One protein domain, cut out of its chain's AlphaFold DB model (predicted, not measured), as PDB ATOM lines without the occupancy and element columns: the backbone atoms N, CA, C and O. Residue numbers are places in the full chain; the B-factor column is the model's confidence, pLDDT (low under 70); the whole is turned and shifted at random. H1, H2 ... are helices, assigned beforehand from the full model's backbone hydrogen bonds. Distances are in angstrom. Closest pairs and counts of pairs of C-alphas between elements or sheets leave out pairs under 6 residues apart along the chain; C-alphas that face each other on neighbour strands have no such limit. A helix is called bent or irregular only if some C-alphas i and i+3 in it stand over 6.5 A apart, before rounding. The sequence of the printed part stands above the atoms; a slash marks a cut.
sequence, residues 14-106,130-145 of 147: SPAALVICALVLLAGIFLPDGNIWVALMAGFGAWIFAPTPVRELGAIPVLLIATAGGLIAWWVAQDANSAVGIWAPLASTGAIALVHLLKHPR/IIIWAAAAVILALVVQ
ATOM      1  N   SER A  14     255.701 280.710 207.229       79.06
ATOM      2  CA  SER A  14     254.558 281.461 207.752       79.06
ATOM      3  C   SER A  14     255.003 282.893 208.084       79.06
ATOM      4  O   SER A  14     256.118 283.073 208.584       79.06
ATOM      5  N   PRO A  15     254.157 283.919 207.876       85.25
ATOM      6  CA  PRO A  15     254.491 285.288 208.277       85.25
ATOM      7  C   PRO A  15     254.897 285.387 209.754       85.25
ATOM      8  O   PRO A  15     255.799 286.133 210.109       85.25
ATOM      9  N   ALA A  16     254.297 284.561 210.615       86.75
ATOM     10  CA  ALA A  16     254.660 284.489 212.024       86.75
ATOM     11  C   ALA A  16     256.088 283.964 212.270       86.75
ATOM     12  O   ALA A  16     256.760 284.448 213.176       86.75
ATOM     13  N   ALA A  17     256.584 283.019 211.461       86.94
ATOM     14  CA  ALA A  17     257.973 282.569 211.551       86.94
ATOM     15  C   ALA A  17     258.953 283.685 211.155       86.94
ATOM     16  O   ALA A  17     260.005 283.821 211.775       86.94
ATOM     17  N   LEU A  18     258.580 284.526 210.180       87.44
ATOM     18  CA  LEU A  18     259.359 285.713 209.811       87.44
ATOM     19  C   LEU A  18     259.412 286.729 210.953       87.44
ATOM     20  O   LEU A  18     260.479 287.263 211.241       87.44
ATOM     21  N   VAL A  19     258.287 286.954 211.638       91.38
ATOM     22  CA  VAL A  19     258.239 287.822 212.823       91.38
ATOM     23  C   VAL A  19     259.143 287.278 213.929       91.38
ATOM     24  O   VAL A  19     259.934 288.033 214.481       91.38
ATOM     25  N   ILE A  20     259.101 285.974 214.218       91.38
ATOM     26  CA  ILE A  20     259.983 285.358 215.224       91.38
ATOM     27  C   ILE A  20     261.457 285.512 214.829       91.38
ATOM     28  O   ILE A  20     262.276 285.903 215.657       91.38
ATOM     29  N   CYS A  21     261.798 285.278 213.561       92.00
ATOM     30  CA  CYS A  21     263.148 285.500 213.047       92.00
ATOM     31  C   CYS A  21     263.598 286.962 213.220       92.00
ATOM     32  O   CYS A  21     264.727 287.214 213.640       92.00
ATOM     33  N   ALA A  22     262.716 287.924 212.929       92.62
ATOM     34  CA  ALA A  22     262.990 289.344 213.116       92.62
ATOM     35  C   ALA A  22     263.191 289.692 214.598       92.62
ATOM     36  O   ALA A  22     264.117 290.423 214.927       92.62
ATOM     37  N   LEU A  23     262.385 289.134 215.503       93.31
ATOM     38  CA  LEU A  23     262.541 289.343 216.945       93.31
ATOM     39  C   LEU A  23     263.873 288.790 217.466       93.31
ATOM     40  O   LEU A  23     264.542 289.461 218.246       93.31
ATOM     41  N   VAL A  24     264.295 287.615 216.995       92.81
ATOM     42  CA  VAL A  24     265.613 287.042 217.321       92.81
ATOM     43  C   VAL A  24     266.753 287.933 216.810       92.81
ATOM     44  O   VAL A  24     267.712 288.181 217.541       92.81
ATOM     45  N   LEU A  25     266.643 288.450 215.581       91.94
ATOM     46  CA  LEU A  25     267.604 289.408 215.021       91.94
ATOM     47  C   LEU A  25     267.688 290.678 215.871       91.94
ATOM     48  O   LEU A  25     268.778 291.099 216.244       91.94
ATOM     49  N   LEU A  26     266.538 291.270 216.201       91.25
ATOM     50  CA  LEU A  26     266.465 292.477 217.019       91.25
ATOM     51  C   LEU A  26     267.060 292.239 218.410       91.25
ATOM     52  O   LEU A  26     267.813 293.081 218.889       91.25
ATOM     53  N   ALA A  27     266.803 291.083 219.027       86.12
ATOM     54  CA  ALA A  27     267.407 290.729 220.308       86.12
ATOM     55  C   ALA A  27     268.944 290.732 220.232       86.12
ATOM     56  O   ALA A  27     269.596 291.299 221.099       86.12
ATOM     57  N   GLY A  28     269.544 290.192 219.168       84.25
ATOM     58  CA  GLY A  28     271.005 290.215 219.025       84.25
ATOM     59  C   GLY A  28     271.617 291.595 218.757       84.25
ATOM     60  O   GLY A  28     272.824 291.752 218.914       84.25
ATOM     61  N   ILE A  29     270.816 292.586 218.355       89.06
ATOM     62  CA  ILE A  29     271.276 293.957 218.079       89.06
ATOM     63  C   ILE A  29     271.062 294.869 219.289       89.06
ATOM     64  O   ILE A  29     271.922 295.685 219.599       89.06
ATOM     65  N   PHE A  30     269.904 294.759 219.943       90.81
ATOM     66  CA  PHE A  30     269.444 295.734 220.935       90.81
ATOM     67  C   PHE A  30     269.667 295.309 222.386       90.81
ATOM     68  O   PHE A  30     269.474 296.123 223.288       90.81
ATOM     69  N   LEU A  31     270.061 294.058 222.637       88.62
ATOM     70  CA  LEU A  31     270.484 293.650 223.973       88.62
ATOM     71  C   LEU A  31     271.852 294.251 224.337       88.62
ATOM     72  O   LEU A  31     272.655 294.516 223.439       88.62
ATOM     73  N   PRO A  32     272.141 294.447 225.640       86.94
ATOM     74  CA  PRO A  32     273.476 294.830 226.095       86.94
ATOM     75  C   PRO A  32     274.528 293.874 225.532       86.94
ATOM     76  O   PRO A  32     274.299 292.667 225.507       86.94
ATOM     77  N   ASP A  33     275.653 294.410 225.058       88.75
ATOM     78  CA  ASP A  33     276.724 293.648 224.393       88.75
ATOM     79  C   ASP A  33     276.293 292.958 223.081       88.75
ATOM     80  O   ASP A  33     276.916 291.997 222.623       88.75
ATOM     81  N   GLY A  34     275.204 293.435 222.471       88.19
ATOM     82  CA  GLY A  34     274.706 292.955 221.188       88.19
ATOM     83  C   GLY A  34     275.728 293.117 220.063       88.19
ATOM     84  O   GLY A  34     276.483 294.090 219.995       88.19
ATOM     85  N   ASN A  35     275.738 292.158 219.140       93.06
ATOM     86  CA  ASN A  35     276.632 292.168 217.992       93.06
ATOM     87  C   ASN A  35     275.887 291.789 216.713       93.06
ATOM     88  O   ASN A  35     275.231 290.749 216.640       93.06
ATOM     89  N   ILE A  36     276.056 292.600 215.666       92.31
ATOM     90  CA  ILE A  36     275.365 292.403 214.387       92.31
ATOM     91  C   ILE A  36     275.675 291.049 213.738       92.31
ATOM     92  O   ILE A  36     274.784 290.434 213.160       92.31
ATOM     93  N   TRP A  37     276.901 290.537 213.860       92.69
ATOM     94  CA  TRP A  37     277.270 289.246 213.275       92.69
ATOM     95  C   TRP A  37     276.583 288.094 213.996       92.69
ATOM     96  O   TRP A  37     276.088 287.164 213.362       92.69
ATOM     97  N   VAL A  38     276.502 288.189 215.320       92.81
ATOM     98  CA  VAL A  38     275.812 287.207 216.156       92.81
ATOM     99  C   VAL A  38     274.307 287.254 215.906       92.81
ATOM    100  O   VAL A  38     273.686 286.206 215.732       92.81
ATOM    101  N   ALA A  39     273.735 288.454 215.788       92.75
ATOM    102  CA  ALA A  39     272.341 288.647 215.409       92.75
ATOM    103  C   ALA A  39     272.030 288.001 214.054       92.75
ATOM    104  O   ALA A  39     271.073 287.236 213.947       92.75
ATOM    105  N   LEU A  40     272.862 288.247 213.034       93.06
ATOM    106  CA  LEU A  40     272.708 287.640 211.709       93.06
ATOM    107  C   LEU A  40     272.792 286.113 211.770       93.06
ATOM    108  O   LEU A  40     271.979 285.438 211.141       93.06
ATOM    109  N   MET A  41     273.719 285.559 212.552       94.00
ATOM    110  CA  MET A  41     273.861 284.112 212.713       94.00
ATOM    111  C   MET A  41     272.664 283.481 213.443       94.00
ATOM    112  O   MET A  41     272.163 282.427 213.031       94.00
ATOM    113  N   ALA A  42     272.166 284.142 214.491       93.69
ATOM    114  CA  ALA A  42     270.960 283.744 215.209       93.69
ATOM    115  C   ALA A  42     269.726 283.796 214.298       93.69
ATOM    116  O   ALA A  42     268.972 282.825 214.221       93.69
ATOM    117  N   GLY A  43     269.556 284.899 213.567       92.00
ATOM    118  CA  GLY A  43     268.488 285.090 212.592       92.00
ATOM    119  C   GLY A  43     268.532 284.057 211.474       92.00
ATOM    120  O   GLY A  43     267.508 283.480 211.132       92.00
ATOM    121  N   PHE A  44     269.719 283.747 210.954       90.44
ATOM    122  CA  PHE A  44     269.881 282.733 209.920       90.44
ATOM    123  C   PHE A  44     269.465 281.339 210.401       90.44
ATOM    124  O   PHE A  44     268.752 280.628 209.695       90.44
ATOM    125  N   GLY A  45     269.825 280.954 211.628       90.50
ATOM    126  CA  GLY A  45     269.323 279.702 212.199       90.50
ATOM    127  C   GLY A  45     267.806 279.735 212.416       90.50
ATOM    128  O   GLY A  45     267.116 278.771 212.085       90.50
ATOM    129  N   ALA A  46     267.253 280.854 212.899       91.44
ATOM    130  CA  ALA A  46     265.813 280.992 213.111       91.44
ATOM    131  C   ALA A  46     265.045 280.901 211.784       91.44
ATOM    132  O   ALA A  46     264.012 280.242 211.714       91.44
ATOM    133  N   TRP A  47     265.583 281.479 210.712       89.44
ATOM    134  CA  TRP A  47     265.044 281.364 209.361       89.44
ATOM    135  C   TRP A  47     264.933 279.906 208.896       89.44
ATOM    136  O   TRP A  47     263.916 279.519 208.317       89.44
ATOM    137  N   ILE A  48     265.952 279.089 209.169       88.56
ATOM    138  CA  ILE A  48     265.981 277.683 208.748       88.56
ATOM    139  C   ILE A  48     265.023 276.839 209.595       88.56
ATOM    140  O   ILE A  48     264.295 276.015 209.044       88.56
ATOM    141  N   PHE A  49     265.022 277.031 210.919       89.94
ATOM    142  CA  PHE A  49     264.408 276.080 211.852       89.94
ATOM    143  C   PHE A  49     263.047 276.506 212.412       89.94
ATOM    144  O   PHE A  49     262.293 275.639 212.840       89.94
ATOM    145  N   ALA A  50     262.696 277.798 212.417       90.00
ATOM    146  CA  ALA A  50     261.413 278.277 212.949       90.00
ATOM    147  C   ALA A  50     260.171 277.929 212.106       90.00
ATOM    148  O   ALA A  50     259.120 277.695 212.712       90.00
ATOM    149  N   PRO A  51     260.214 277.879 210.756       88.81
ATOM    150  CA  PRO A  51     259.010 277.676 209.950       88.81
ATOM    151  C   PRO A  51     258.190 276.438 210.325       88.81
ATOM    152  O   PRO A  51     256.966 276.542 210.424       88.81
ATOM    153  N   THR A  52     258.831 275.292 210.568       87.69
ATOM    154  CA  THR A  52     258.114 274.048 210.895       87.69
ATOM    155  C   THR A  52     257.477 274.057 212.283       87.69
ATOM    156  O   THR A  52     256.254 273.907 212.349       87.69
ATOM    157  N   PRO A  53     258.214 274.303 213.385       89.50
ATOM    158  CA  PRO A  53     257.618 274.413 214.713       89.50
ATOM    159  C   PRO A  53     256.446 275.398 214.761       89.50
ATOM    160  O   PRO A  53     255.437 275.116 215.402       89.50
ATOM    161  N   VAL A  54     256.533 276.530 214.050       91.06
ATOM    162  CA  VAL A  54     255.471 277.552 214.049       91.06
ATOM    163  C   VAL A  54     254.198 277.056 213.373       91.06
ATOM    164  O   VAL A  54     253.104 277.447 213.773       91.06
ATOM    165  N   ARG A  55     254.303 276.211 212.347       86.62
ATOM    166  CA  ARG A  55     253.118 275.644 211.686       86.62
ATOM    167  C   ARG A  55     252.414 274.610 212.537       86.62
ATOM    168  O   ARG A  55     251.195 274.522 212.477       86.62
ATOM    169  N   GLU A  56     253.179 273.824 213.280       88.19
ATOM    170  CA  GLU A  56     252.632 272.701 214.038       88.19
ATOM    171  C   GLU A  56     252.133 273.113 215.412       88.19
ATOM    172  O   GLU A  56     251.083 272.658 215.853       88.19
ATOM    173  N   LEU A  57     252.888 273.975 216.092       90.00
ATOM    174  CA  LEU A  57     252.592 274.399 217.457       90.00
ATOM    175  C   LEU A  57     251.907 275.768 217.497       90.00
ATOM    176  O   LEU A  57     251.338 276.144 218.516       90.00
ATOM    177  N   GLY A  58     251.948 276.523 216.400       90.31
ATOM    178  CA  GLY A  58     251.544 277.923 216.373       90.31
ATOM    179  C   GLY A  58     252.676 278.866 216.790       90.31
ATOM    180  O   GLY A  58     253.703 278.475 217.342       90.31
ATOM    181  N   ALA A  59     252.479 280.155 216.519       91.62
ATOM    182  CA  ALA A  59     253.489 281.183 216.764       91.62
ATOM    183  C   ALA A  59     253.771 281.409 218.255       91.62
ATOM    184  O   ALA A  59     254.924 281.566 218.644       91.62
ATOM    185  N   ILE A  60     252.722 281.412 219.085       94.62
ATOM    186  CA  ILE A  60     252.833 281.743 220.511       94.62
ATOM    187  C   ILE A  60     253.703 280.713 221.247       94.62
ATOM    188  O   ILE A  60     254.659 281.135 221.895       94.62
ATOM    189  N   PRO A  61     253.483 279.385 221.122       94.81
ATOM    190  CA  PRO A  61     254.345 278.419 221.800       94.81
ATOM    191  C   PRO A  61     255.803 278.494 221.347       94.81
ATOM    192  O   PRO A  61     256.701 278.431 222.180       94.81
ATOM    193  N   VAL A  62     256.059 278.692 220.050       94.50
ATOM    194  CA  VAL A  62     257.436 278.822 219.547       94.50
ATOM    195  C   VAL A  62     258.104 280.089 220.070       94.50
ATOM    196  O   VAL A  62     259.268 280.040 220.461       94.50
ATOM    197  N   LEU A  63     257.377 281.206 220.139       95.19
ATOM    198  CA  LEU A  63     257.885 282.446 220.717       95.19
ATOM    199  C   LEU A  63     258.213 282.286 222.208       95.19
ATOM    200  O   LEU A  63     259.245 282.787 222.654       95.19
ATOM    201  N   LEU A  64     257.379 281.571 222.969       96.88
ATOM    202  CA  LEU A  64     257.649 281.273 224.377       96.88
ATOM    203  C   LEU A  64     258.906 280.414 224.534       96.88
ATOM    204  O   LEU A  64     259.728 280.703 225.398       96.88
ATOM    205  N   ILE A  65     259.092 279.408 223.678       96.50
ATOM    206  CA  ILE A  65     260.287 278.555 223.698       96.50
ATOM    207  C   ILE A  65     261.541 279.354 223.333       96.50
ATOM    208  O   ILE A  65     262.560 279.236 224.011       96.50
ATOM    209  N   ALA A  66     261.462 280.195 222.300       96.31
ATOM    210  CA  ALA A  66     262.557 281.074 221.904       96.31
ATOM    211  C   ALA A  66     262.937 282.027 223.045       96.31
ATOM    212  O   ALA A  66     264.100 282.104 223.431       96.31
ATOM    213  N   THR A  67     261.940 282.684 223.643       95.56
ATOM    214  CA  THR A  67     262.129 283.584 224.787       95.56
ATOM    215  C   THR A  67     262.729 282.847 225.982       95.56
ATOM    216  O   THR A  67     263.678 283.339 226.581       95.56
ATOM    217  N   ALA A  68     262.234 281.650 226.310       96.88
ATOM    218  CA  ALA A  68     262.770 280.841 227.402       96.88
ATOM    219  C   ALA A  68     264.241 280.466 227.164       96.88
ATOM    220  O   ALA A  68     265.058 280.618 228.069       96.88
ATOM    221  N   GLY A  69     264.599 280.052 225.944       96.38
ATOM    222  CA  GLY A  69     265.990 279.783 225.570       96.38
ATOM    223  C   GLY A  69     266.888 281.011 225.736       96.38
ATOM    224  O   GLY A  69     267.959 280.917 226.337       96.38
ATOM    225  N   GLY A  70     266.426 282.173 225.271       94.88
ATOM    226  CA  GLY A  70     267.137 283.440 225.437       94.88
ATOM    227  C   GLY A  70     267.306 283.857 226.897       94.88
ATOM    228  O   GLY A  70     268.398 284.263 227.283       94.88
ATOM    229  N   LEU A  71     266.268 283.707 227.726       95.12
ATOM    230  CA  LEU A  71     266.315 284.031 229.157       95.12
ATOM    231  C   LEU A  71     267.239 283.096 229.944       95.12
ATOM    232  O   LEU A  71     267.949 283.554 230.837       95.12
ATOM    233  N   ILE A  72     267.270 281.805 229.605       95.94
ATOM    234  CA  ILE A  72     268.209 280.858 230.223       95.94
ATOM    235  C   ILE A  72     269.645 281.278 229.907       95.94
ATOM    236  O   ILE A  72     270.465 281.381 230.814       95.94
ATOM    237  N   ALA A  73     269.951 281.570 228.641       94.25
ATOM    238  CA  ALA A  73     271.295 282.002 228.266       94.25
ATOM    239  C   ALA A  73     271.659 283.371 228.830       94.25
ATOM    240  O   ALA A  73     272.806 283.576 229.206       94.25
ATOM    241  N   TRP A  74     270.693 284.279 228.940       93.19
ATOM    242  CA  TRP A  74     270.870 285.534 229.654       93.19
ATOM    243  C   TRP A  74     271.311 285.277 231.093       93.19
ATOM    244  O   TRP A  74     272.317 285.829 231.531       93.19
ATOM    245  N   TRP A  75     270.570 284.446 231.828       94.12
ATOM    246  CA  TRP A  75     270.857 284.156 233.232       94.12
ATOM    247  C   TRP A  75     272.236 283.509 233.405       94.12
ATOM    248  O   TRP A  75     273.030 283.975 234.217       94.12
ATOM    249  N   VAL A  76     272.558 282.511 232.575       94.19
ATOM    250  CA  VAL A  76     273.876 281.853 232.576       94.19
ATOM    251  C   VAL A  76     274.994 282.836 232.219       94.19
ATOM    252  O   VAL A  76     276.052 282.815 232.842       94.19
ATOM    253  N   ALA A  77     274.782 283.711 231.234       91.81
ATOM    254  CA  ALA A  77     275.782 284.697 230.836       91.81
ATOM    255  C   ALA A  77     276.029 285.734 231.939       91.81
ATOM    256  O   ALA A  77     277.182 286.072 232.183       91.81
ATOM    257  N   GLN A  78     274.985 286.191 232.638       91.44
ATOM    258  CA  GLN A  78     275.149 287.097 233.777       91.44
ATOM    259  C   GLN A  78     275.943 286.456 234.916       91.44
ATOM    260  O   GLN A  78     276.877 287.077 235.416       91.44
ATOM    261  N   ASP A  79     275.612 285.218 235.292       93.62
ATOM    262  CA  ASP A  79     276.330 284.481 236.341       93.62
ATOM    263  C   ASP A  79     277.811 284.263 235.971       93.62
ATOM    264  O   ASP A  79     278.714 284.434 236.790       93.62
ATOM    265  N   ALA A  80     278.076 283.999 234.690       91.06
ATOM    266  CA  ALA A  80     279.422 283.830 234.151       91.06
ATOM    267  C   ALA A  80     280.174 285.149 233.866       91.06
ATOM    268  O   ALA A  80     281.287 285.092 233.341       91.06
ATOM    269  N   ASN A  81     279.600 286.322 234.172       88.62
ATOM    270  CA  ASN A  81     280.139 287.641 233.792       88.62
ATOM    271  C   ASN A  81     280.507 287.735 232.294       88.62
ATOM    272  O   ASN A  81     281.567 288.231 231.911       88.62
ATOM    273  N   SER A  82     279.627 287.213 231.444       88.62
ATOM    274  CA  SER A  82     279.777 287.107 229.993       88.62
ATOM    275  C   SER A  82     278.762 287.998 229.263       88.62
ATOM    276  O   SER A  82     277.733 288.383 229.816       88.62
ATOM    277  N   ALA A  83     279.035 288.306 227.994       88.50
ATOM    278  CA  ALA A  83     278.241 289.219 227.170       88.50
ATOM    279  C   ALA A  83     276.849 288.650 226.830       88.50
ATOM    280  O   ALA A  83     276.696 287.778 225.968       88.50
ATOM    281  N   VAL A  84     275.807 289.165 227.484       88.00
ATOM    282  CA  VAL A  84     274.428 288.654 227.378       88.00
ATOM    283  C   VAL A  84     273.882 288.742 225.949       88.00
ATOM    284  O   VAL A  84     273.293 287.776 225.453       88.00
ATOM    285  N   GLY A  85     274.097 289.867 225.265       85.25
ATOM    286  CA  GLY A  85     273.612 290.115 223.904       85.25
ATOM    287  C   GLY A  85     274.256 289.239 222.832       85.25
ATOM    288  O   GLY A  85     273.709 289.125 221.736       85.25
ATOM    289  N   ILE A  86     275.361 288.558 223.154       90.88
ATOM    290  CA  ILE A  86     275.964 287.535 222.295       90.88
ATOM    291  C   ILE A  86     275.224 286.199 222.465       90.88
ATOM    292  O   ILE A  86     274.841 285.552 221.491       90.88
ATOM    293  N   TRP A  87     274.981 285.770 223.703       92.75
ATOM    294  CA  TRP A  87     274.503 284.409 223.973       92.75
ATOM    295  C   TRP A  87     272.979 284.253 223.896       92.75
ATOM    296  O   TRP A  87     272.488 283.240 223.388       92.75
ATOM    297  N   ALA A  88     272.218 285.257 224.334       93.38
ATOM    298  CA  ALA A  88     270.755 285.223 224.341       93.38
ATOM    299  C   ALA A  88     270.106 284.955 222.957       93.38
ATOM    300  O   ALA A  88     269.256 284.057 222.866       93.38
ATOM    301  N   PRO A  89     270.472 285.647 221.857       94.19
ATOM    302  CA  PRO A  89     269.862 285.390 220.548       94.19
ATOM    303  C   PRO A  89     270.227 283.999 220.003       94.19
ATOM    304  O   PRO A  89     269.368 283.313 219.447       94.19
ATOM    305  N   LEU A  90     271.465 283.537 220.218       94.81
ATOM    306  CA  LEU A  90     271.904 282.206 219.793       94.81
ATOM    307  C   LEU A  90     271.133 281.103 220.518       94.81
ATOM    308  O   LEU A  90     270.678 280.154 219.883       94.81
ATOM    309  N   ALA A  91     270.929 281.241 221.826       95.62
ATOM    310  CA  ALA A  91     270.159 280.279 222.604       95.62
ATOM    311  C   ALA A  91     268.666 280.297 222.262       95.62
ATOM    312  O   ALA A  91     268.032 279.242 222.247       95.62
ATOM    313  N   SER A  92     268.118 281.464 221.914       95.88
ATOM    314  CA  SER A  92     266.742 281.585 221.419       95.88
ATOM    315  C   SER A  92     266.551 280.750 220.151       95.88
ATOM    316  O   SER A  92     265.632 279.934 220.065       95.88
ATOM    317  N   THR A  93     267.469 280.879 219.191       95.88
ATOM    318  CA  THR A  93     267.471 280.057 217.976       95.88
ATOM    319  C   THR A  93     267.760 278.587 218.265       95.88
ATOM    320  O   THR A  93     267.114 277.714 217.685       95.88
ATOM    321  N   GLY A  94     268.688 278.296 219.178       95.62
ATOM    322  CA  GLY A  94     269.024 276.935 219.589       95.62
ATOM    323  C   GLY A  94     267.828 276.197 220.194       95.62
ATOM    324  O   GLY A  94     267.604 275.033 219.871       95.62
ATOM    325  N   ALA A  95     267.004 276.879 220.993       96.19
ATOM    326  CA  ALA A  95     265.776 276.314 221.544       96.19
ATOM    327  C   ALA A  95     264.755 275.974 220.444       96.19
ATOM    328  O   ALA A  95     264.168 274.891 220.458       96.19
ATOM    329  N   ILE A  96     264.588 276.849 219.445       94.50
ATOM    330  CA  ILE A  96     263.735 276.577 218.275       94.50
ATOM    331  C   ILE A  96     264.269 275.370 217.486       94.50
ATOM    332  O   ILE A  96     263.504 274.468 217.137       94.50
ATOM    333  N   ALA A  97     265.579 275.331 217.231       92.44
ATOM    334  CA  ALA A  97     266.237 274.236 216.524       92.44
ATOM    335  C   ALA A  97     266.091 272.900 217.270       92.44
ATOM    336  O   ALA A  97     265.857 271.865 216.646       92.44
ATOM    337  N   LEU A  98     266.154 272.919 218.604       93.19
ATOM    338  CA  LEU A  98     265.924 271.741 219.434       93.19
ATOM    339  C   LEU A  98     264.486 271.229 219.293       93.19
ATOM    340  O   LEU A  98     264.288 270.032 219.106       93.19
ATOM    341  N   VAL A  99     263.482 272.111 219.320       92.81
ATOM    342  CA  VAL A  99     262.079 271.715 219.086       92.81
ATOM    343  C   VAL A  99     261.903 271.110 217.700       92.81
ATOM    344  O   VAL A  99     261.265 270.064 217.570       92.81
ATOM    345  N   HIS A 100     262.486 271.743 216.679       90.12
ATOM    346  CA  HIS A 100     262.485 271.219 215.316       90.12
ATOM    347  C   HIS A 100     263.062 269.798 215.286       90.12
ATOM    348  O   HIS A 100     262.439 268.894 214.733       90.12
ATOM    349  N   LEU A 101     264.203 269.579 215.940       90.81
ATOM    350  CA  LEU A 101     264.868 268.283 215.975       90.81
ATOM    351  C   LEU A 101     264.063 267.212 216.723       90.81
ATOM    352  O   LEU A 101     263.961 266.080 216.254       90.81
ATOM    353  N   LEU A 102     263.487 267.562 217.875       90.88
ATOM    354  CA  LEU A 102     262.707 266.635 218.698       90.88
ATOM    355  C   LEU A 102     261.424 266.183 217.997       90.88
ATOM    356  O   LEU A 102     260.994 265.044 218.170       90.88
ATOM    357  N   LYS A 103     260.808 267.070 217.212       88.75
ATOM    358  CA  LYS A 103     259.597 266.758 216.447       88.75
ATOM    359  C   LYS A 103     259.914 266.061 215.126       88.75
ATOM    360  O   LYS A 103     259.180 265.155 214.739       88.75
ATOM    361  N   HIS A 104     261.018 266.433 214.478       86.12
ATOM    362  CA  HIS A 104     261.369 265.976 213.132       86.12
ATOM    363  C   HIS A 104     262.827 265.512 213.022       86.12
ATOM    364  O   HIS A 104     263.625 266.099 212.288       86.12
ATOM    365  N   PRO A 105     263.200 264.406 213.687       83.75
ATOM    366  CA  PRO A 105     264.588 263.938 213.720       83.75
ATOM    367  C   PRO A 105     265.112 263.475 212.351       83.75
ATOM    368  O   PRO A 105     266.319 263.382 212.146       83.75
ATOM    369  N   ARG A 106     264.208 263.167 211.410       83.31
ATOM    370  CA  ARG A 106     264.528 262.719 210.043       83.31
ATOM    371  C   ARG A 106     264.327 263.802 208.983       83.31
ATOM    372  O   ARG A 106     264.411 263.499 207.797       83.31
ATOM    373  N   ILE A 130     271.919 271.646 211.950       91.38
ATOM    374  CA  ILE A 130     271.845 272.193 213.313       91.38
ATOM    375  C   ILE A 130     273.212 272.120 213.991       91.38
ATOM    376  O   ILE A 130     273.641 273.109 214.575       91.38
ATOM    377  N   ILE A 131     273.920 270.989 213.887       91.88
ATOM    378  CA  ILE A 131     275.257 270.828 214.480       91.88
ATOM    379  C   ILE A 131     276.250 271.811 213.851       91.88
ATOM    380  O   ILE A 131     276.966 272.500 214.574       91.88
ATOM    381  N   ILE A 132     276.274 271.913 212.518       91.62
ATOM    382  CA  ILE A 132     277.157 272.850 211.806       91.62
ATOM    383  C   ILE A 132     276.828 274.294 212.193       91.62
ATOM    384  O   ILE A 132     277.734 275.075 212.482       91.62
ATOM    385  N   TRP A 133     275.541 274.647 212.227       94.06
ATOM    386  CA  TRP A 133     275.089 275.972 212.639       94.06
ATOM    387  C   TRP A 133     275.487 276.272 214.087       94.06
ATOM    388  O   TRP A 133     276.060 277.326 214.341       94.06
ATOM    389  N   ALA A 134     275.261 275.345 215.020       93.69
ATOM    390  CA  ALA A 134     275.596 275.522 216.430       93.69
ATOM    391  C   ALA A 134     277.110 275.681 216.632       93.69
ATOM    392  O   ALA A 134     277.539 276.585 217.345       93.69
ATOM    393  N   ALA A 135     277.925 274.868 215.956       94.50
ATOM    394  CA  ALA A 135     279.380 274.994 215.997       94.50
ATOM    395  C   ALA A 135     279.841 276.358 215.460       94.50
ATOM    396  O   ALA A 135     280.619 277.050 216.116       94.50
ATOM    397  N   ALA A 136     279.322 276.782 214.305       93.38
ATOM    398  CA  ALA A 136     279.641 278.084 213.729       93.38
ATOM    399  C   ALA A 136     279.164 279.250 214.614       93.38
ATOM    400  O   ALA A 136     279.877 280.243 214.748       93.38
ATOM    401  N   ALA A 137     278.001 279.122 215.257       93.50
ATOM    402  CA  ALA A 137     277.461 280.107 216.186       93.50
ATOM    403  C   ALA A 137     278.344 280.265 217.431       93.50
ATOM    404  O   ALA A 137     278.662 281.390 217.807       93.50
ATOM    405  N   VAL A 138     278.786 279.154 218.028       93.38
ATOM    406  CA  VAL A 138     279.697 279.170 219.183       93.38
ATOM    407  C   VAL A 138     281.055 279.752 218.797       93.38
ATOM    408  O   VAL A 138     281.561 280.622 219.498       93.38
ATOM    409  N   ILE A 139     281.633 279.331 217.666       94.31
ATOM    410  CA  ILE A 139     282.907 279.885 217.179       94.31
ATOM    411  C   ILE A 139     282.782 281.397 216.974       94.31
ATOM    412  O   ILE A 139     283.645 282.147 217.425       94.31
ATOM    413  N   LEU A 140     281.703 281.855 216.336       93.25
ATOM    414  CA  LEU A 140     281.469 283.278 216.115       93.25
ATOM    415  C   LEU A 140     281.318 284.041 217.436       93.25
ATOM    416  O   LEU A 140     281.940 285.089 217.591       93.25
ATOM    417  N   ALA A 141     280.537 283.514 218.383       91.50
ATOM    418  CA  ALA A 141     280.360 284.110 219.704       91.50
ATOM    419  C   ALA A 141     281.701 284.288 220.426       91.50
ATOM    420  O   ALA A 141     281.996 285.379 220.905       91.50
ATOM    421  N   LEU A 142     282.545 283.252 220.424       91.06
ATOM    422  CA  LEU A 142     283.873 283.297 221.038       91.06
ATOM    423  C   LEU A 142     284.792 284.312 220.345       91.06
ATOM    424  O   LEU A 142     285.444 285.104 221.017       91.06
ATOM    425  N   VAL A 143     284.817 284.336 219.009       92.12
ATOM    426  CA  VAL A 143     285.632 285.298 218.246       92.12
ATOM    427  C   VAL A 143     285.208 286.735 218.538       92.12
ATOM    428  O   VAL A 143     286.068 287.594 218.726       92.12
ATOM    429  N   VAL A 144     283.902 287.002 218.580       89.25
ATOM    430  CA  VAL A 144     283.367 288.337 218.875       89.25
ATOM    431  C   VAL A 144     283.665 288.740 220.316       89.25
ATOM    432  O   VAL A 144     284.056 289.875 220.538       89.25
ATOM    433  N   GLN A 145     283.541 287.822 221.274       83.06
ATOM    434  CA  GLN A 145     283.781 288.106 222.690       83.06
ATOM    435  C   GLN A 145     285.255 288.414 223.012       83.06
ATOM    436  O   GLN A 145     285.544 289.075 224.004       83.06
TER     437      GLN A 145
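This is residues 14 to 106 and 130 to 145 of the 147 residues of the protein "Unannotated protein" of freshwater metagenome (UniProt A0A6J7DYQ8). The longest helix, H4, crosses H5, the middle helix of an up-and-down bundle, in which each of H1, H2, H4, H5 and H6 runs against the one before it. H1, H2 and H6 also pack on H5, and short H3 lies at one end, between H2 and H4 along the chain. The 109 printed residues include six named helices, H1 to H6 in order, and no named strand: all helix. The whole is compact, radius of gyration of the C-alphas 12.7 A, and only just elongated, spanning 37 by 24 by 23 A.

H4, residues 59 to 79, measures 30.3 A from C-alpha 59 at (253.489, 281.183, 216.764) to C-alpha 79 at (276.330, 284.481, 236.341). H5, residues 84 to 103, measures 28.6 A; it is irregular, but only just: C-alphas 86 and 89 are 6.7 A apart. H1 is residues 15 to 30, 22.2 A; H2 36 to 49, 19.8 A; H3 51 to 57, 10.4 A. H6, residues 130 to 145, measures 22.0 A and ends at (283.781, 288.106, 222.690).

H4 and the hub, H5, form a hairpin at a steep tilt of 44 degrees, closest C-alphas Gly 70 and Ala 88, 4.2 A. H2 touches H5 at Ala 42 and Leu 90, C-alphas 4.9 A. H1 and H2 form a hairpin, closest C-alphas Gly 28 and Ala 39, 4.2 A. H6 touches H5, closest C-alphas Ile 86 and Ala 141, 6.1 A, and is apart from H4. H3 touches H5, with residues 96 to 100 of H5 alone, closest C-alphas Pro 53 and His 100, 5.9 A. Every O i to N i+4 pair is within hydrogen-bond range in H1, H2, H3, H4 and H6; in H5, 14 of 16 are.

The farthest C-alphas, of Asn 81 and Arg 106, are 37.8 A apart. Residues 107 to 129 are not printed; C-alphas 106 and 130 are 12.4 A apart. The links printed whole are tight. Mean pLDDT of the printed part is 91.4, and no printed residue is under 70.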